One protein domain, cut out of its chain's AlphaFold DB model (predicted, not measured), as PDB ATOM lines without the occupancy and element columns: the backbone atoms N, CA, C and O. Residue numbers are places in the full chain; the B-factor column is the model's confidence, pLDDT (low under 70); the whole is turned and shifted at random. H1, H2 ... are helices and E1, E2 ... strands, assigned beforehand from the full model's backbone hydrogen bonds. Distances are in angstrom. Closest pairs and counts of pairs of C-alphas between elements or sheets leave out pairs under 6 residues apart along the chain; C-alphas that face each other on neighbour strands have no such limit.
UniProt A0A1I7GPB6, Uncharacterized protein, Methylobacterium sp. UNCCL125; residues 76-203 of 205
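Overview. This is residues 76 to 203 of the 205 residues of an uncharacterized protein of Methylobacterium sp. UNCCL125 (UniProt A0A1I7GPB6). A small closed barrel of four strands, E1 to E4, packs with one side on an up-and-down bundle of three helices, H1 to H3. H1 and H2 pack on one side of the barrel's outside, H1 over E4 and H2 over E1, while H3 is on the far side of these two helices from the barrel and short H4 sits at one end of the bundle. The printed part has 128 residues, with four antiparallel strands followed by four helices, mixed in class. It is compact, with a radius of gyration of the C-alphas of 14.1 A and spans of 36 by 34 by 29 A.

Arrangement. E1, residues 87 to 93, E2, 102 to 109, E3, 115 to 118, and E4, 125 to 133, form a meander, each strand the antiparallel neighbour of the one before; E4 and E1 close the ring. Within hydrogen-bond range are N 89 and O 105, 2.9 A, N 117 and O 108, 2.8 A, N 125 and O 116, 3.4 A, and N 90 and O 131, 2.8 A. E2 bends by 89 degrees at residue 106, E4 by 79 degrees at residue 130. H1, residues 143 to 154, lies outside the barrel over E4; their closest C-alphas, Ala 131 and Phe 149, are 5.4 A apart. H2, residues 162 to 179, touches H1 with residues 163 to 170 alone, a helical hairpin at a shallow tilt of 21 degrees; the closest C-alphas are Leu 153 and Asp 163, 6.0 A. H3, residues 185 to 197, touches H1 at 11 degrees, the same way, closest at the C-alphas of Val 143 and Ile 188, 5.0 A. H4, residues 199 to 203, only just touches H2, with 3 pairs of C-alphas within 8 A, closest Asp 163 and Ile 200, 7.0 A. Every O i to N i+4 pair is within range in H1 and H2, 5 of 9 in H3 and 0 of 1 in H4, where 2 of 2 O i to N i+3 pairs are.

Along the chain. E1 begins at C-alpha 87 (-38.133, -35.453, -8.359) and H4 ends at C-alpha 203 (-57.203, -31.377, -34.953). E4 is 18.3 A long, H2 25.5 A and H3 20.1 A.

Size, cuts and confidence. The C-alphas farthest apart, Glu 111 and Gly 181, are 40.0 A apart. The printed part has no cut and no long link. pLDDT is under 70 at 21 residues, among them 94 to 99 and 201 to 203.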
ATOM      1  N   SER A  76     -38.071 -35.238 -20.738       93.06
ATOM      2  CA  SER A  76     -39.411 -35.355 -21.315       93.06
ATOM      3  C   SER A  76     -40.031 -36.722 -21.014       93.06
ATOM      4  O   SER A  76     -39.371 -37.749 -21.159       93.06
ATOM      5  N   GLY A  77     -41.313 -36.738 -20.654       89.06
ATOM      6  CA  GLY A  77     -42.069 -37.949 -20.331       89.06
ATOM      7  C   GLY A  77     -41.667 -38.591 -19.001       89.06
ATOM      8  O   GLY A  77     -40.890 -38.033 -18.231       89.06
ATOM      9  N   ALA A  78     -42.209 -39.780 -18.726       87.69
ATOM     10  CA  ALA A  78     -41.950 -40.525 -17.488       87.69
ATOM     11  C   ALA A  78     -40.680 -41.401 -17.532       87.69
ATOM     12  O   ALA A  78     -40.262 -41.958 -16.515       87.69
ATOM     13  N   ASP A  79     -40.059 -41.535 -18.705       86.31
ATOM     14  CA  ASP A  79     -38.944 -42.456 -18.902       86.31
ATOM     15  C   ASP A  79     -37.722 -42.015 -18.075       86.31
ATOM     16  O   ASP A  79     -37.299 -40.856 -18.100       86.31
ATOM     17  N   GLY A  80     -37.133 -42.961 -17.337       88.31
ATOM     18  CA  GLY A  80     -35.902 -42.746 -16.571       88.31
ATOM     19  C   GLY A  80     -36.066 -42.022 -15.232       88.31
ATOM     20  O   GLY A  80     -35.049 -41.727 -14.603       88.31
ATOM     21  N   ILE A  81     -37.298 -41.756 -14.777       90.25
ATOM     22  CA  ILE A  81     -37.528 -41.179 -13.447       90.25
ATOM     23  C   ILE A  81     -36.994 -42.139 -12.374       90.25
ATOM     24  O   ILE A  81     -37.347 -43.321 -12.382       90.25
ATOM     25  N   PRO A  82     -36.155 -41.674 -11.432       90.38
ATOM     26  CA  PRO A  82     -35.729 -42.506 -10.318       90.38
ATOM     27  C   PRO A  82     -36.914 -42.833  -9.396       90.38
ATOM     28  O   PRO A  82     -37.626 -41.942  -8.939       90.38
ATOM     29  N   THR A  83     -37.094 -44.113  -9.074       89.44
ATOM     30  CA  THR A  83     -38.159 -44.598  -8.174       89.44
ATOM     31  C   THR A  83     -37.754 -44.536  -6.694       89.44
ATOM     32  O   THR A  83     -38.590 -44.525  -5.790       89.44
ATOM     33  N   ASP A  84     -36.454 -44.441  -6.402       89.88
ATOM     34  CA  ASP A  84     -35.908 -44.465  -5.041       89.88
ATOM     35  C   ASP A  84     -35.948 -43.094  -4.339       89.88
ATOM     36  O   ASP A  84     -35.977 -43.018  -3.103       89.88
ATOM     37  N   ARG A  85     -36.031 -41.992  -5.092       90.94
ATOM     38  CA  ARG A  85     -35.960 -40.615  -4.573       90.94
ATOM     39  C   ARG A  85     -36.938 -39.666  -5.276       90.94
ATOM     40  O   ARG A  85     -37.310 -39.922  -6.413       90.94
ATOM     41  N   PRO A  86     -37.367 -38.577  -4.612       92.75
ATOM     42  CA  PRO A  86     -38.323 -37.653  -5.206       92.75
ATOM     43  C   PRO A  86     -37.684 -36.742  -6.262       92.75
ATOM     44  O   PRO A  86     -36.553 -36.276  -6.092       92.75
ATOM     45  N   VAL A  87     -38.459 -36.414  -7.293       94.62
ATOM     46  CA  VAL A  87     -38.133 -35.453  -8.359       94.62
ATOM     47  C   VAL A  87     -39.174 -34.341  -8.415       94.62
ATOM     48  O   VAL A  87     -40.281 -34.495  -7.901       94.62
ATOM     49  N   TRP A  88     -38.834 -33.219  -9.044       96.06
ATOM     50  CA  TRP A  88     -39.834 -32.237  -9.460       96.06
ATOM     51  C   TRP A  88     -40.387 -32.630 -10.820       96.06
ATOM     52  O   TRP A  88     -39.605 -32.914 -11.722       96.06
ATOM     53  N   ALA A  89     -41.707 -32.613 -10.973       93.94
ATOM     54  CA  ALA A  89     -42.374 -32.977 -12.212       93.94
ATOM     55  C   ALA A  89     -43.521 -32.018 -12.540       93.94
ATOM     56  O   ALA A  89     -44.317 -31.664 -11.665       93.94
ATOM     57  N   PHE A  90     -43.613 -31.639 -13.814       92.56
ATOM     58  CA  PHE A  90     -44.877 -31.238 -14.412       92.56
ATOM     59  C   PHE A  90     -45.676 -32.501 -14.677       92.56
ATOM     60  O   PHE A  90     -45.213 -33.374 -15.414       92.56
ATOM     61  N   PHE A  91     -46.857 -32.606 -14.091       88.56
ATOM     62  CA  PHE A  91     -47.730 -33.745 -14.320       88.56
ATOM     63  C   PHE A  91     -49.150 -33.270 -14.622       88.56
ATOM     64  O   PHE A  91     -49.639 -32.298 -14.040       88.56
ATOM     65  N   TYR A  92     -49.785 -33.951 -15.571       86.19
ATOM     66  CA  TYR A  92     -51.188 -33.770 -15.905       86.19
ATOM     67  C   TYR A  92     -52.037 -34.606 -14.959       86.19
ATOM     68  O   TYR A  92     -51.828 -35.815 -14.861       86.19
ATOM     69  N   GLN A  93     -53.013 -33.990 -14.299       80.25
ATOM     70  CA  GLN A  93     -53.960 -34.714 -13.461       80.25
ATOM     71  C   GLN A  93     -55.278 -34.896 -14.218       80.25
ATOM     72  O   GLN A  93     -56.076 -33.969 -14.355       80.25
ATOM     73  N   GLY A  94     -55.509 -36.108 -14.727       65.94
ATOM     74  CA  GLY A  94     -56.746 -36.442 -15.424       65.94
ATOM     75  C   GLY A  94     -57.949 -36.403 -14.478       65.94
ATOM     76  O   GLY A  94     -57.928 -37.010 -13.411       65.94
ATOM     77  N   CYS A  95     -59.018 -35.710 -14.877       56.16
ATOM     78  CA  CYS A  95     -60.330 -35.730 -14.213       56.16
ATOM     79  C   CYS A  95     -60.363 -35.401 -12.701       56.16
ATOM     80  O   CYS A  95     -61.239 -35.897 -11.989       56.16
ATOM     81  N   SER A  96     -59.489 -34.535 -12.184       51.28
ATOM     82  CA  SER A  96     -59.647 -33.997 -10.826       51.28
ATOM     83  C   SER A  96     -60.463 -32.708 -10.820       51.28
ATOM     84  O   SER A  96     -60.376 -31.883 -11.721       51.28
ATOM     85  N   MET A  97     -61.226 -32.499  -9.750       50.62
ATOM     86  CA  MET A  97     -61.937 -31.250  -9.450       50.62
ATOM     87  C   MET A  97     -60.991 -30.080  -9.087       50.62
ATOM     88  O   MET A  97     -61.339 -29.246  -8.253       50.62
ATOM     89  N   SER A  98     -59.773 -30.050  -9.634       56.31
ATOM     90  CA  SER A  98     -58.802 -28.971  -9.451       56.31
ATOM     91  C   SER A  98     -58.980 -27.902 -10.528       56.31
ATOM     92  O   SER A  98     -59.331 -28.205 -11.664       56.31
ATOM     93  N   GLU A  99     -58.732 -26.642 -10.167       64.69
ATOM     94  CA  GLU A  99     -58.813 -25.508 -11.101       64.69
ATOM     95  C   GLU A  99     -57.688 -25.532 -12.152       64.69
ATOM     96  O   GLU A  99     -57.867 -25.009 -13.249       64.69
ATOM     97  N   GLU A 100     -56.553 -26.175 -11.845       75.75
ATOM     98  CA  GLU A 100     -55.402 -26.288 -12.746       75.75
ATOM     99  C   GLU A 100     -55.230 -27.727 -13.274       75.75
ATOM    100  O   GLU A 100     -55.210 -28.671 -12.474       75.75
ATOM    101  N   PRO A 101     -55.090 -27.913 -14.602       83.19
ATOM    102  CA  PRO A 101     -54.960 -29.238 -15.212       83.19
ATOM    103  C   PRO A 101     -53.536 -29.811 -15.170       83.19
ATOM    104  O   PRO A 101     -53.349 -31.024 -15.272       83.19
ATOM    105  N   VAL A 102     -52.529 -28.947 -15.039       89.25
ATOM    106  CA  VAL A 102     -51.113 -29.309 -14.980       89.25
ATOM    107  C   VAL A 102     -50.509 -28.647 -13.760       89.25
ATOM    108  O   VAL A 102     -50.721 -27.462 -13.514       89.25
ATOM    109  N   LEU A 103     -49.740 -29.419 -13.002       88.94
ATOM    110  CA  LEU A 103     -49.161 -28.979 -11.744       88.94
ATOM    111  C   LEU A 103     -47.664 -29.260 -11.726       88.94
ATOM    112  O   LEU A 103     -47.205 -30.274 -12.247       88.94
ATOM    113  N   LEU A 104     -46.913 -28.372 -11.075       92.75
ATOM    114  CA  LEU A 104     -45.518 -28.612 -10.714       92.75
ATOM    115  C   LEU A 104     -45.460 -29.088  -9.263       92.75
ATOM    116  O   LEU A 104     -45.614 -28.280  -8.343       92.75
ATOM    117  N   ALA A 105     -45.204 -30.376  -9.061       91.50
ATOM    118  CA  ALA A 105     -45.079 -30.965  -7.733       91.50
ATOM    119  C   ALA A 105     -43.780 -31.747  -7.582       91.50
ATOM    120  O   ALA A 105     -43.159 -32.173  -8.556       91.50
ATOM    121  N   ARG A 106     -43.377 -31.930  -6.328       93.56
ATOM    122  CA  ARG A 106     -42.282 -32.816  -5.959       93.56
ATOM    123  C   ARG A 106     -42.860 -34.146  -5.519       93.56
ATOM    124  O   ARG A 106     -43.815 -34.135  -4.754       93.56
ATOM    125  N   GLY A 107     -42.314 -35.262  -5.977       91.12
ATOM    126  CA  GLY A 107     -42.910 -36.568  -5.714       91.12
ATOM    127  C   GLY A 107     -42.110 -37.725  -6.285       91.12
ATOM    128  O   GLY A 107     -41.032 -37.524  -6.840       91.12
ATOM    129  N   LYS A 108     -42.630 -38.936  -6.110       89.94
ATOM    130  CA  LYS A 108     -42.028 -40.180  -6.606       89.94
ATOM    131  C   LYS A 108     -42.927 -40.832  -7.641       89.94
ATOM    132  O   LYS A 108     -44.143 -40.676  -7.568       89.94
ATOM    133  N   VAL A 109     -42.313 -41.567  -8.556       84.50
ATOM    134  CA  VAL A 109     -43.017 -42.421  -9.511       84.50
ATOM    135  C   VAL A 109     -42.945 -43.866  -9.034       84.50
ATOM    136  O   VAL A 109     -41.911 -44.280  -8.501       84.50
ATOM    137  N   GLU A 110     -44.046 -44.600  -9.177       79.44
ATOM    138  CA  GLU A 110     -44.097 -46.040  -8.895       79.44
ATOM    139  C   GLU A 110     -43.310 -46.846  -9.951       79.44
ATOM    140  O   GLU A 110     -42.886 -46.317 -10.977       79.44
ATOM    141  N   GLU A 111     -43.058 -48.136  -9.702       70.06
ATOM    142  CA  GLU A 111     -42.173 -48.962 -10.551       70.06
ATOM    143  C   GLU A 111     -42.601 -49.071 -12.027       70.06
ATOM    144  O   GLU A 111     -41.758 -49.353 -12.882       70.06
ATOM    145  N   ASP A 112     -43.879 -48.851 -12.338       66.75
ATOM    146  CA  ASP A 112     -44.432 -48.937 -13.692       66.75
ATOM    147  C   ASP A 112     -44.371 -47.625 -14.489       66.75
ATOM    148  O   ASP A 112     -44.602 -47.638 -15.699       66.75
ATOM    149  N   GLY A 113     -44.008 -46.504 -13.859       64.25
ATOM    150  CA  GLY A 113     -43.938 -45.210 -14.534       64.25
ATOM    151  C   GLY A 113     -45.283 -44.492 -14.707       64.25
ATOM    152  O   GLY A 113     -45.296 -43.372 -15.223       64.25
ATOM    153  N   GLU A 114     -46.401 -45.108 -14.308       66.38
ATOM    154  CA  GLU A 114     -47.754 -44.619 -14.616       66.38
ATOM    155  C   GLU A 114     -48.391 -43.823 -13.469       66.38
ATOM    156  O   GLU A 114     -49.327 -43.052 -13.698       66.38
ATOM    157  N   GLU A 115     -47.863 -43.949 -12.250       77.38
ATOM    158  CA  GLU A 115     -48.389 -43.283 -11.057       77.38
ATOM    159  C   GLU A 115     -47.364 -42.324 -10.438       77.38
ATOM    160  O   GLU A 115     -46.202 -42.677 -10.236       77.38
ATOM    161  N   PHE A 116     -47.801 -41.100 -10.107       83.12
ATOM    162  CA  PHE A 116     -46.976 -40.087  -9.441       83.12
ATOM    163  C   PHE A 116     -47.570 -39.688  -8.084       83.12
ATOM    164  O   PHE A 116     -48.686 -39.172  -7.977       83.12
ATOM    165  N   THR A 117     -46.775 -39.856  -7.033       85.44
ATOM    166  CA  THR A 117     -47.141 -39.526  -5.655       85.44
ATOM    167  C   THR A 117     -46.464 -38.234  -5.227       85.44
ATOM    168  O   THR A 117     -45.272 -38.226  -4.903       85.44
ATOM    169  N   ALA A 118     -47.221 -37.135  -5.206       84.75
ATOM    170  CA  ALA A 118     -46.741 -35.840  -4.731       84.75
ATOM    171  C   ALA A 118     -46.487 -35.841  -3.207       84.75
ATOM    172  O   ALA A 118     -47.283 -36.357  -2.420       84.75
ATOM    173  N   GLU A 119     -45.381 -35.232  -2.777       84.50
ATOM    174  CA  GLU A 119     -45.044 -35.032  -1.367       84.50
ATOM    175  C   GLU A 119     -46.139 -34.208  -0.667       84.50
ATOM    176  O   GLU A 119     -46.556 -33.157  -1.149       84.50
ATOM    177  N   GLY A 120     -46.573 -34.664   0.511       76.12
ATOM    178  CA  GLY A 120     -47.592 -33.980   1.315       76.12
ATOM    179  C   GLY A 120     -49.033 -34.376   0.992       76.12
ATOM    180  O   GLY A 120     -49.948 -33.919   1.678       76.12
ATOM    181  N   GLU A 121     -49.247 -35.258   0.017       71.81
ATOM    182  CA  GLU A 121     -50.567 -35.795  -0.292       71.81
ATOM    183  C   GLU A 121     -50.780 -37.178   0.318       71.81
ATOM    184  O   GLU A 121     -49.853 -37.963   0.500       71.81
ATOM    185  N   THR A 122     -52.028 -37.450   0.697       59.00
ATOM    186  CA  THR A 122     -52.427 -38.715   1.338       59.00
ATOM    187  C   THR A 122     -52.950 -39.744   0.343       59.00
ATOM    188  O   THR A 122     -53.185 -40.888   0.725       59.00
ATOM    189  N   PHE A 123     -53.135 -39.358  -0.919       56.97
ATOM    190  CA  PHE A 123     -53.631 -40.216  -1.985       56.97
ATOM    191  C   PHE A 123     -52.760 -40.075  -3.234       56.97
ATOM    192  O   PHE A 123     -52.206 -39.010  -3.501       56.97
ATOM    193  N   LEU A 124     -52.656 -41.171  -3.987       58.22
ATOM    194  CA  LEU A 124     -51.979 -41.215  -5.278       58.22
ATOM    195  C   LEU A 124     -52.683 -40.259  -6.243       58.22
ATOM    196  O   LEU A 124     -53.918 -40.259  -6.335       58.22
ATOM    197  N   ARG A 125     -51.915 -39.454  -6.981       64.25
ATOM    198  CA  ARG A 125     -52.468 -38.745  -8.130       64.25
ATOM    199  C   ARG A 125     -52.319 -39.645  -9.340       64.25
ATOM    200  O   ARG A 125     -51.218 -39.845  -9.840       64.25
ATOM    201  N   TYR A 126     -53.450 -40.143  -9.828       64.56
ATOM    202  CA  TYR A 126     -53.520 -40.682 -11.178       64.56
ATOM    203  C   TYR A 126     -53.268 -39.526 -12.141       64.56
ATOM    204  O   TYR A 126     -54.074 -38.596 -12.256       64.56
ATOM    205  N   GLY A 127     -52.099 -39.536 -12.757       71.00
ATOM    206  CA  GLY A 127     -51.643 -38.441 -13.580       71.00
ATOM    207  C   GLY A 127     -50.418 -38.830 -14.375       71.00
ATOM    208  O   GLY A 127     -49.652 -39.700 -13.983       71.00
ATOM    209  N   HIS A 128     -50.244 -38.172 -15.508       82.31
ATOM    210  CA  HIS A 128     -49.159 -38.472 -16.424       82.31
ATOM    211  C   HIS A 128     -48.039 -37.455 -16.226       82.31
ATOM    212  O   HIS A 128     -48.269 -36.249 -16.356       82.31
ATOM    213  N   VAL A 129     -46.829 -37.923 -15.915       88.81
ATOM    214  CA  VAL A 129     -45.651 -37.049 -15.880       88.81
ATOM    215  C   VAL A 129     -45.332 -36.584 -17.299       88.81
ATOM    216  O   VAL A 129     -45.113 -37.389 -18.201       88.81
ATOM    217  N   ILE A 130     -45.300 -35.266 -17.478       90.88
ATOM    218  CA  ILE A 130     -45.015 -34.605 -18.750       90.88
ATOM    219  C   ILE A 130     -43.523 -34.296 -18.843       90.88
ATOM    220  O   ILE A 130     -42.891 -34.586 -19.846       90.88
ATOM    221  N   ALA A 131     -42.938 -33.718 -17.796       93.94
ATOM    222  CA  ALA A 131     -41.506 -33.447 -17.741       93.94
ATOM    223  C   ALA A 131     -41.018 -33.432 -16.293       93.94
ATOM    224  O   ALA A 131     -41.770 -33.040 -15.402       93.94
ATOM    225  N   TRP A 132     -39.764 -33.812 -16.050       95.06
ATOM    226  CA  TRP A 132     -39.205 -33.904 -14.696       95.06
ATOM    227  C   TRP A 132     -37.741 -33.472 -14.597       95.06
ATOM    228  O   TRP A 132     -37.026 -33.413 -15.595       95.06
ATOM    229  N   ILE A 133     -37.297 -33.157 -13.377       96.38
ATOM    230  CA  ILE A 133     -35.918 -32.779 -13.054       96.38
ATOM    231  C   ILE A 133     -35.531 -33.199 -11.628       96.38
ATOM    232  O   ILE A 133     -36.293 -33.048 -10.668       96.38
ATOM    233  N   GLU A 134     -34.292 -33.662 -11.467       94.31
ATOM    234  CA  GLU A 134     -33.667 -33.916 -10.162       94.31
ATOM    235  C   GLU A 134     -33.111 -32.626  -9.549       94.31
ATOM    236  O   GLU A 134     -31.906 -32.385  -9.521       94.31
ATOM    237  N   ALA A 135     -34.003 -31.769  -9.056       91.44
ATOM    238  CA  ALA A 135     -33.630 -30.551  -8.345       91.44
ATOM    239  C   ALA A 135     -33.926 -30.660  -6.842       91.44
ATOM    240  O   ALA A 135     -34.935 -31.228  -6.422       91.44
ATOM    241  N   GLN A 136     -33.046 -30.087  -6.015       89.81
ATOM    242  CA  GLN A 136     -33.263 -30.020  -4.566       89.81
ATOM    243  C   GLN A 136     -34.361 -29.007  -4.206       89.81
ATOM    244  O   GLN A 136     -35.187 -29.272  -3.335       89.81
ATOM    245  N   GLU A 137     -34.378 -27.864  -4.888       93.06
ATOM    246  CA  GLU A 137     -35.348 -26.782  -4.703       93.06
ATOM    247  C   GLU A 137     -36.374 -26.768  -5.837       93.06
ATOM    248  O   GLU A 137     -36.140 -27.360  -6.893       93.06
ATOM    249  N   ARG A 138     -37.506 -26.078  -5.629       94.12
ATOM    250  CA  ARG A 138     -38.528 -25.910  -6.670       94.12
ATOM    251  C   ARG A 138     -37.913 -25.190  -7.875       94.12
ATOM    252  O   ARG A 138     -37.523 -24.030  -7.729       94.12
ATOM    253  N   PRO A 139     -37.832 -25.834  -9.050       93.50
ATOM    254  CA  PRO A 139     -37.221 -25.216 -10.214       93.50
ATOM    255  C   PRO A 139     -38.108 -24.069 -10.732       93.50
ATOM    256  O   PRO A 139     -39.337 -24.196 -10.719       93.50
ATOM    257  N   PRO A 140     -37.520 -22.954 -11.200       92.56
ATOM    258  CA  PRO A 140     -38.271 -21.938 -11.929       92.56
ATOM    259  C   PRO A 140     -38.715 -22.476 -13.296       92.56
ATOM    260  O   PRO A 140     -38.158 -23.453 -13.806       92.56
ATOM    261  N   LEU A 141     -39.682 -21.803 -13.924       91.81
ATOM    262  CA  LEU A 141     -40.002 -22.055 -15.326       91.81
ATOM    263  C   LEU A 141     -38.838 -21.569 -16.200       91.81
ATOM    264  O   LEU A 141     -38.506 -20.386 -16.204       91.81
ATOM    265  N   THR A 142     -38.216 -22.479 -16.945       94.88
ATOM    266  CA  THR A 142     -37.105 -22.165 -17.852       94.88
ATOM    267  C   THR A 142     -37.448 -22.553 -19.285       94.88
ATOM    268  O   THR A 142     -38.350 -23.354 -19.527       94.88
ATOM    269  N   VAL A 143     -36.690 -22.025 -20.249       96.19
ATOM    270  CA  VAL A 143     -36.786 -22.449 -21.657       96.19
ATOM    271  C   VAL A 143     -36.579 -23.963 -21.783       96.19
ATOM    272  O   VAL A 143     -37.344 -24.626 -22.466       96.19
ATOM    273  N   GLU A 144     -35.609 -24.520 -21.052       96.00
ATOM    274  CA  GLU A 144     -35.315 -25.962 -21.027       96.00
ATOM    275  C   GLU A 144     -36.492 -26.796 -20.492       96.00
ATOM    276  O   GLU A 144     -36.787 -27.868 -21.023       96.00
ATOM    277  N   ALA A 145     -37.200 -26.286 -19.477       95.94
ATOM    278  CA  ALA A 145     -38.407 -26.915 -18.949       95.94
ATOM    279  C   ALA A 145     -39.517 -26.972 -20.007       95.94
ATOM    280  O   ALA A 145     -40.113 -28.022 -20.232       95.94
ATOM    281  N   VAL A 146     -39.751 -25.849 -20.691       96.81
ATOM    282  CA  VAL A 146     -40.757 -25.724 -21.754       96.81
ATOM    283  C   VAL A 146     -40.414 -26.609 -22.948       96.81
ATOM    284  O   VAL A 146     -41.289 -27.284 -23.473       96.81
ATOM    285  N   GLU A 147     -39.152 -26.656 -23.368       96.31
ATOM    286  CA  GLU A 147     -38.724 -27.524 -24.470       96.31
ATOM    287  C   GLU A 147     -38.912 -29.007 -24.141       96.31
ATOM    288  O   GLU A 147     -39.387 -29.758 -24.990       96.31
ATOM    289  N   SER A 148     -38.612 -29.418 -22.906       95.44
ATOM    290  CA  SER A 148     -38.842 -30.796 -22.449       95.44
ATOM    291  C   SER A 148     -40.334 -31.129 -22.382       95.44
ATOM    292  O   SER A 148     -40.742 -32.228 -22.746       95.44
ATOM    293  N   PHE A 149     -41.159 -30.160 -21.980       94.50
ATOM    294  CA  PHE A 149     -42.614 -30.282 -21.989       94.50
ATOM    295  C   PHE A 149     -43.152 -30.472 -23.413       94.50
ATOM    296  O   PHE A 149     -43.904 -31.407 -23.671       94.50
ATOM    297  N   VAL A 150     -42.739 -29.624 -24.361       94.31
ATOM    298  CA  VAL A 150     -43.143 -29.728 -25.775       94.31
ATOM    299  C   VAL A 150     -42.683 -31.052 -26.383       94.31
ATOM    300  O   VAL A 150     -43.445 -31.676 -27.116       94.31
ATOM    301  N   ALA A 151     -41.464 -31.501 -26.070       93.00
ATOM    302  CA  ALA A 151     -40.972 -32.798 -26.523       93.00
ATOM    303  C   ALA A 151     -41.878 -33.942 -26.040       93.00
ATOM    304  O   ALA A 151     -42.273 -34.779 -26.846       93.00
ATOM    305  N   ALA A 152     -42.296 -33.919 -24.772       90.56
ATOM    306  CA  ALA A 152     -43.191 -34.932 -24.219       90.56
ATOM    307  C   ALA A 152     -44.577 -34.954 -24.884       90.56
ATOM    308  O   ALA A 152     -45.122 -36.032 -25.116       90.56
ATOM    309  N   LEU A 153     -45.126 -33.788 -25.247       89.31
ATOM    310  CA  LEU A 153     -46.376 -33.704 -26.017       89.31
ATOM    311  C   LEU A 153     -46.245 -34.332 -27.416       89.31
ATOM    312  O   LEU A 153     -47.213 -34.869 -27.952       89.31
ATOM    313  N   GLY A 154     -45.053 -34.273 -28.016       86.38
ATOM    314  CA  GLY A 154     -44.773 -34.878 -29.320       86.38
ATOM    315  C   GLY A 154     -44.695 -36.407 -29.298       86.38
ATOM    316  O   GLY A 154     -44.902 -37.036 -30.334       86.38
ATOM    317  N   ASP A 155     -44.449 -37.006 -28.132       82.31
ATOM    318  CA  ASP A 155     -44.366 -38.460 -27.970       82.31
ATOM    319  C   ASP A 155     -45.748 -39.130 -27.813       82.31
ATOM    320  O   ASP A 155     -45.834 -40.359 -27.816       82.31
ATOM    321  N   HIS A 156     -46.835 -38.345 -27.726       63.84
ATOM    322  CA  HIS A 156     -48.237 -38.802 -27.755       63.84
ATOM    323  C   HIS A 156     -48.585 -39.917 -26.750       63.84
ATOM    324  O   HIS A 156     -49.368 -40.822 -27.049       63.84
ATOM    325  N   LYS A 157     -47.995 -39.885 -25.549       67.88
ATOM    326  CA  LYS A 157     -48.253 -40.884 -24.496       67.88
ATOM    327  C   LYS A 157     -49.410 -40.505 -23.558       67.88
ATOM    328  O   LYS A 157     -49.752 -41.303 -22.687       67.88
ATOM    329  N   LEU A 158     -50.003 -39.315 -23.693       71.19
ATOM    330  CA  LEU A 158     -51.075 -38.878 -22.798       71.19
ATOM    331  C   LEU A 158     -52.440 -39.417 -23.259       71.19
ATOM    332  O   LEU A 158     -52.720 -39.575 -24.446       71.19
ATOM    333  N   SER A 159     -53.306 -39.724 -22.296       68.06
ATOM    334  CA  SER A 159     -54.645 -40.257 -22.561       68.06
ATOM    335  C   SER A 159     -55.605 -39.205 -23.152       68.06
ATOM    336  O   SER A 159     -55.425 -38.006 -22.977       68.06
ATOM    337  N   PHE A 160     -56.634 -39.667 -23.879       64.44
ATOM    338  CA  PHE A 160     -57.788 -38.927 -24.436       64.44
ATOM    339  C   PHE A 160     -57.824 -37.392 -24.237       64.44
ATOM    340  O   PHE A 160     -58.484 -36.887 -23.331       64.44
ATOM    341  N   GLY A 161     -57.185 -36.634 -25.134       73.31
ATOM    342  CA  GLY A 161     -57.282 -35.166 -25.174       73.31
ATOM    343  C   GLY A 161     -56.458 -34.418 -24.117       73.31
ATOM    344  O   GLY A 161     -56.439 -33.188 -24.133       73.31
ATOM    345  N   ALA A 162     -55.742 -35.129 -23.243       80.25
ATOM    346  CA  ALA A 162     -54.841 -34.540 -22.256       80.25
ATOM    347  C   ALA A 162     -53.723 -33.716 -22.905       80.25
ATOM    348  O   ALA A 162     -53.385 -32.656 -22.385       80.25
ATOM    349  N   ASP A 163     -53.211 -34.144 -24.063       84.12
ATOM    350  CA  ASP A 163     -52.202 -33.396 -24.824       84.12
ATOM    351  C   ASP A 163     -52.653 -31.958 -25.125       84.12
ATOM    352  O   ASP A 163     -51.882 -31.016 -24.954       84.12
ATOM    353  N   HIS A 164     -53.922 -31.770 -25.503       84.44
ATOM    354  CA  HIS A 164     -54.483 -30.449 -25.802       84.44
ATOM    355  C   HIS A 164     -54.611 -29.580 -24.558       84.44
ATOM    356  O   HIS A 164     -54.254 -28.409 -24.575       84.44
ATOM    357  N   ILE A 165     -55.088 -30.164 -23.458       87.25
ATOM    358  CA  ILE A 165     -55.212 -29.447 -22.188       87.25
ATOM    359  C   ILE A 165     -53.826 -28.996 -21.704       87.25
ATOM    360  O   ILE A 165     -53.666 -27.885 -21.197       87.25
ATOM    361  N   CYS A 166     -52.818 -29.849 -21.877       90.19
ATOM    362  CA  CYS A 166     -51.438 -29.532 -21.540       90.19
ATOM    363  C   CYS A 166     -50.851 -28.458 -22.466       90.19
ATOM    364  O   CYS A 166     -50.128 -27.588 -21.985       90.19
ATOM    365  N   GLU A 167     -51.169 -28.483 -23.764       91.56
ATOM    366  CA  GLU A 167     -50.780 -27.436 -24.717       91.56
ATOM    367  C   GLU A 167     -51.398 -26.075 -24.354       91.56
ATOM    368  O   GLU A 167     -50.673 -25.083 -24.246       91.56
ATOM    369  N   ASP A 168     -52.705 -26.027 -24.084       90.69
ATOM    370  CA  ASP A 168     -53.408 -24.800 -23.689       90.69
ATOM    371  C   ASP A 168     -52.832 -24.225 -22.390       90.69
ATOM    372  O   ASP A 168     -52.549 -23.024 -22.292       90.69
ATOM    373  N   TRP A 169     -52.599 -25.088 -21.396       92.88
ATOM    374  CA  TRP A 169     -51.944 -24.694 -20.152       92.88
ATOM    375  C   TRP A 169     -50.532 -24.152 -20.401       92.88
ATOM    376  O   TRP A 169     -50.148 -23.146 -19.800       92.88
ATOM    377  N   LEU A 170     -49.761 -24.768 -21.303       94.44
ATOM    378  CA  LEU A 170     -48.406 -24.329 -21.625       94.44
ATOM    379  C   LEU A 170     -48.409 -22.936 -22.265       94.44
ATOM    380  O   LEU A 170     -47.597 -22.086 -21.894       94.44
ATOM    381  N   HIS A 171     -49.326 -22.677 -23.200       94.19
ATOM    382  CA  HIS A 171     -49.466 -21.366 -23.842       94.19
ATOM    383  C   HIS A 171     -49.937 -20.302 -22.849       94.19
ATOM    384  O   HIS A 171     -49.377 -19.204 -22.830       94.19
ATOM    385  N   GLY A 172     -50.901 -20.632 -21.984       93.88
ATOM    386  CA  GLY A 172     -51.340 -19.756 -20.896       93.88
ATOM    387  C   GLY A 172     -50.199 -19.411 -19.934       93.88
ATOM    388  O   GLY A 172     -49.963 -18.238 -19.645       93.88
ATOM    389  N   THR A 173     -49.422 -20.410 -19.519       94.50
ATOM    390  CA  THR A 173     -48.240 -20.237 -18.662       94.50
ATOM    391  C   THR A 173     -47.168 -19.368 -19.329       94.50
ATOM    392  O   THR A 173     -46.610 -18.466 -18.701       94.50
ATOM    393  N   ALA A 174     -46.894 -19.583 -20.619       95.25
ATOM    394  CA  ALA A 174     -45.937 -18.776 -21.368       95.25
ATOM    395  C   ALA A 174     -46.394 -17.315 -21.518       95.25
ATOM    396  O   ALA A 174     -45.581 -16.398 -21.397       95.25
ATOM    397  N   LEU A 175     -47.693 -17.086 -21.739       95.50
ATOM    398  CA  LEU A 175     -48.275 -15.745 -21.765       95.50
ATOM    399  C   LEU A 175     -48.177 -15.069 -20.393       95.50
ATOM    400  O   LEU A 175     -47.801 -13.899 -20.323       95.50
ATOM    401  N   GLN A 176     -48.447 -15.798 -19.310       95.00
ATOM    402  CA  GLN A 176     -48.313 -15.270 -17.954       95.00
ATOM    403  C   GLN A 176     -46.870 -14.835 -17.662       95.00
ATOM    404  O   GLN A 176     -46.658 -13.742 -17.146       95.00
ATOM    405  N   ALA A 177     -45.865 -15.603 -18.101       94.81
ATOM    406  CA  ALA A 177     -44.460 -15.208 -17.972       94.81
ATOM    407  C   ALA A 177     -44.140 -13.875 -18.684       94.81
ATOM    408  O   ALA A 177     -43.305 -13.104 -18.205       94.81
ATOM    409  N   VAL A 178     -44.806 -13.575 -19.808       93.88
ATOM    410  CA  VAL A 178     -44.708 -12.268 -20.484       93.88
ATOM    411  C   VAL A 178     -45.360 -11.171 -19.647       93.88
ATOM    412  O   VAL A 178     -44.754 -10.115 -19.462       93.88
ATOM    413  N   VAL A 179     -46.570 -11.416 -19.134       96.44
ATOM    414  CA  VAL A 179     -47.308 -10.465 -18.285       96.44
ATOM    415  C   VAL A 179     -46.513 -10.110 -17.027       96.44
ATOM    416  O   VAL A 179     -46.436  -8.937 -16.665       96.44
ATOM    417  N   ASP A 180     -45.853 -11.094 -16.420       95.69
ATOM    418  CA  ASP A 180     -45.056 -10.929 -15.200       95.69
ATOM    419  C   ASP A 180     -43.682 -10.279 -15.449       95.69
ATOM    420  O   ASP A 180     -42.952  -9.978 -14.504       95.69
ATOM    421  N   GLY A 181     -43.303 -10.049 -16.712       94.69
ATOM    422  CA  GLY A 181     -42.014  -9.455 -17.069       94.69
ATOM    423  C   GLY A 181     -40.822 -10.387 -16.833       94.69
ATOM    424  O   GLY A 181     -39.731  -9.917 -16.502       94.69
ATOM    425  N   HIS A 182     -41.011 -11.702 -16.992       95.44
ATOM    426  CA  HIS A 182     -39.934 -12.679 -16.840       95.44
ATOM    427  C   HIS A 182     -38.767 -12.358 -17.802       95.44
ATOM    428  O   HIS A 182     -39.010 -12.113 -18.988       95.44
ATOM    429  N   PRO A 183     -37.495 -12.385 -17.352       95.00
ATOM    430  CA  PRO A 183     -36.348 -11.987 -18.179       95.00
ATOM    431  C   PRO A 183     -36.227 -12.799 -19.476       95.00
ATOM    432  O   PRO A 183     -35.850 -12.258 -20.513       95.00
ATOM    433  N   ASP A 184     -36.621 -14.073 -19.429       96.00
ATOM    434  CA  ASP A 184     -36.605 -14.987 -20.577       96.00
ATOM    435  C   ASP A 184     -37.977 -15.163 -21.255       96.00
ATOM    436  O   ASP A 184     -38.162 -16.105 -22.025       96.00
ATOM    437  N   ALA A 185     -38.961 -14.293 -20.989       95.44
ATOM    438  CA  ALA A 185     -40.344 -14.480 -21.450       95.44
ATOM    439  C   ALA A 185     -40.464 -14.703 -22.969       95.44
ATOM    440  O   ALA A 185     -41.209 -15.572 -23.413       95.44
ATOM    441  N   VAL A 186     -39.690 -13.966 -23.775       96.31
ATOM    442  CA  VAL A 186     -39.681 -14.121 -25.242       96.31
ATOM    443  C   VAL A 186     -39.187 -15.509 -25.652       96.31
ATOM    444  O   VAL A 186     -39.760 -16.125 -26.547       96.31
ATOM    445  N   ALA A 187     -38.141 -16.017 -24.997       96.88
ATOM    446  CA  ALA A 187     -37.589 -17.333 -25.294       96.88
ATOM    447  C   ALA A 187     -38.525 -18.458 -24.823       96.88
ATOM    448  O   ALA A 187     -38.704 -19.439 -25.540       96.88
ATOM    449  N   ILE A 188     -39.172 -18.283 -23.667       97.38
ATOM    450  CA  ILE A 188     -40.213 -19.180 -23.145       97.38
ATOM    451  C   ILE A 188     -41.395 -19.256 -24.121       97.38
ATOM    452  O   ILE A 188     -41.788 -20.350 -24.519       97.38
ATOM    453  N   ALA A 189     -41.916 -18.110 -24.570       95.94
ATOM    454  CA  ALA A 189     -43.014 -18.059 -25.533       95.94
ATOM    455  C   ALA A 189     -42.628 -18.685 -26.881       95.94
ATOM    456  O   ALA A 189     -43.395 -19.461 -27.447       95.94
ATOM    457  N   ALA A 190     -41.421 -18.401 -27.381       96.12
ATOM    458  CA  ALA A 190     -40.919 -19.006 -28.611       96.12
ATOM    459  C   ALA A 190     -40.772 -20.532 -28.494       96.12
ATOM    460  O   ALA A 190     -41.087 -21.242 -29.444       96.12
ATOM    461  N   ALA A 191     -40.318 -21.040 -27.344       97.06
ATOM    462  CA  ALA A 191     -40.232 -22.473 -27.090       97.06
ATOM    463  C   ALA A 191     -41.619 -23.125 -27.010       97.06
ATOM    464  O   ALA A 191     -41.826 -24.150 -27.650       97.06
ATOM    465  N   ALA A 192     -42.576 -22.506 -26.312       96.00
ATOM    466  CA  ALA A 192     -43.946 -23.009 -26.206       96.00
ATOM    467  C   ALA A 192     -44.642 -23.076 -27.576       96.00
ATOM    468  O   ALA A 192     -45.290 -24.067 -27.891       96.00
ATOM    469  N   LEU A 193     -44.440 -22.070 -28.435       95.06
ATOM    470  CA  LEU A 193     -45.022 -22.027 -29.783       95.06
ATOM    471  C   LEU A 193     -44.558 -23.165 -30.705       95.06
ATOM    472  O   LEU A 193     -45.246 -23.436 -31.689       95.06
ATOM    473  N   LYS A 194     -43.447 -23.850 -30.393       94.25
ATOM    474  CA  LYS A 194     -43.009 -25.048 -31.129       94.25
ATOM    475  C   LYS A 194     -44.029 -26.190 -31.033       94.25
ATOM    476  O   LYS A 194     -44.038 -27.046 -31.911       94.25
ATOM    477  N   SER A 195     -44.907 -26.196 -30.022       92.06
ATOM    478  CA  SER A 195     -45.977 -27.198 -29.913       92.06
ATOM    479  C   SER A 195     -46.912 -27.188 -31.125       92.06
ATOM    480  O   SER A 195     -47.393 -28.240 -31.518       92.06
ATOM    481  N   ARG A 196     -47.085 -26.039 -31.796       88.12
ATOM    482  CA  ARG A 196     -47.971 -25.893 -32.964       88.12
ATOM    483  C   ARG A 196     -47.564 -26.743 -34.163       88.12
ATOM    484  O   ARG A 196     -48.391 -27.000 -35.037       88.12
ATOM    485  N   ASP A 197     -46.295 -27.138 -34.230       88.88
ATOM    486  CA  ASP A 197     -45.789 -28.000 -35.294       88.88
ATOM    487  C   ASP A 197     -46.105 -29.485 -35.032       88.88
ATOM    488  O   ASP A 197     -45.967 -30.317 -35.940       88.88
ATOM    489  N   LEU A 198     -46.564 -29.829 -33.820       86.06
ATOM    490  CA  LEU A 198     -46.893 -31.194 -33.426       86.06
ATOM    491  C   LEU A 198     -48.211 -31.672 -34.067       86.06
ATOM    492  O   LEU A 198     -49.121 -30.878 -34.325       86.06
ATOM    493  N   PRO A 199     -48.366 -32.988 -34.318       78.44
ATOM    494  CA  PRO A 199     -49.593 -33.541 -34.895       78.44
ATOM    495  C   PRO A 199     -50.846 -33.312 -34.043       78.44
ATOM    496  O   PRO A 199     -51.933 -33.215 -34.614       78.44
ATOM    497  N   ILE A 200     -50.705 -33.198 -32.713       73.44
ATOM    498  CA  ILE A 200     -51.827 -32.915 -31.805       73.44
ATOM    499  C   ILE A 200     -52.533 -31.615 -32.187       73.44
ATOM    500  O   ILE A 200     -53.747 -31.610 -32.356       73.44
ATOM    501  N   SER A 201     -51.798 -30.543 -32.478       60.88
ATOM    502  CA  SER A 201     -52.359 -29.207 -32.710       60.88
ATOM    503  C   SER A 201     -53.145 -29.084 -34.024       60.88
ATOM    504  O   SER A 201     -53.782 -28.064 -34.277       60.88
ATOM    505  N   ARG A 202     -53.129 -30.116 -34.883       57.88
ATOM    506  CA  ARG A 202     -53.794 -30.111 -36.200       57.88
ATOM    507  C   ARG A 202     -55.285 -30.431 -36.153       57.88
ATOM    508  O   ARG A 202     -55.968 -30.205 -37.145       57.88
ATOM    509  N   TYR A 203     -55.799 -30.956 -35.044       51.78
ATOM    510  CA  TYR A 203     -57.203 -31.377 -34.953       51.78
ATOM    511  C   TYR A 203     -58.197 -30.233 -34.669       51.78
ATOM    512  O   TYR A 203     -59.403 -30.472 -34.667       51.78
TER     513      TYR A 203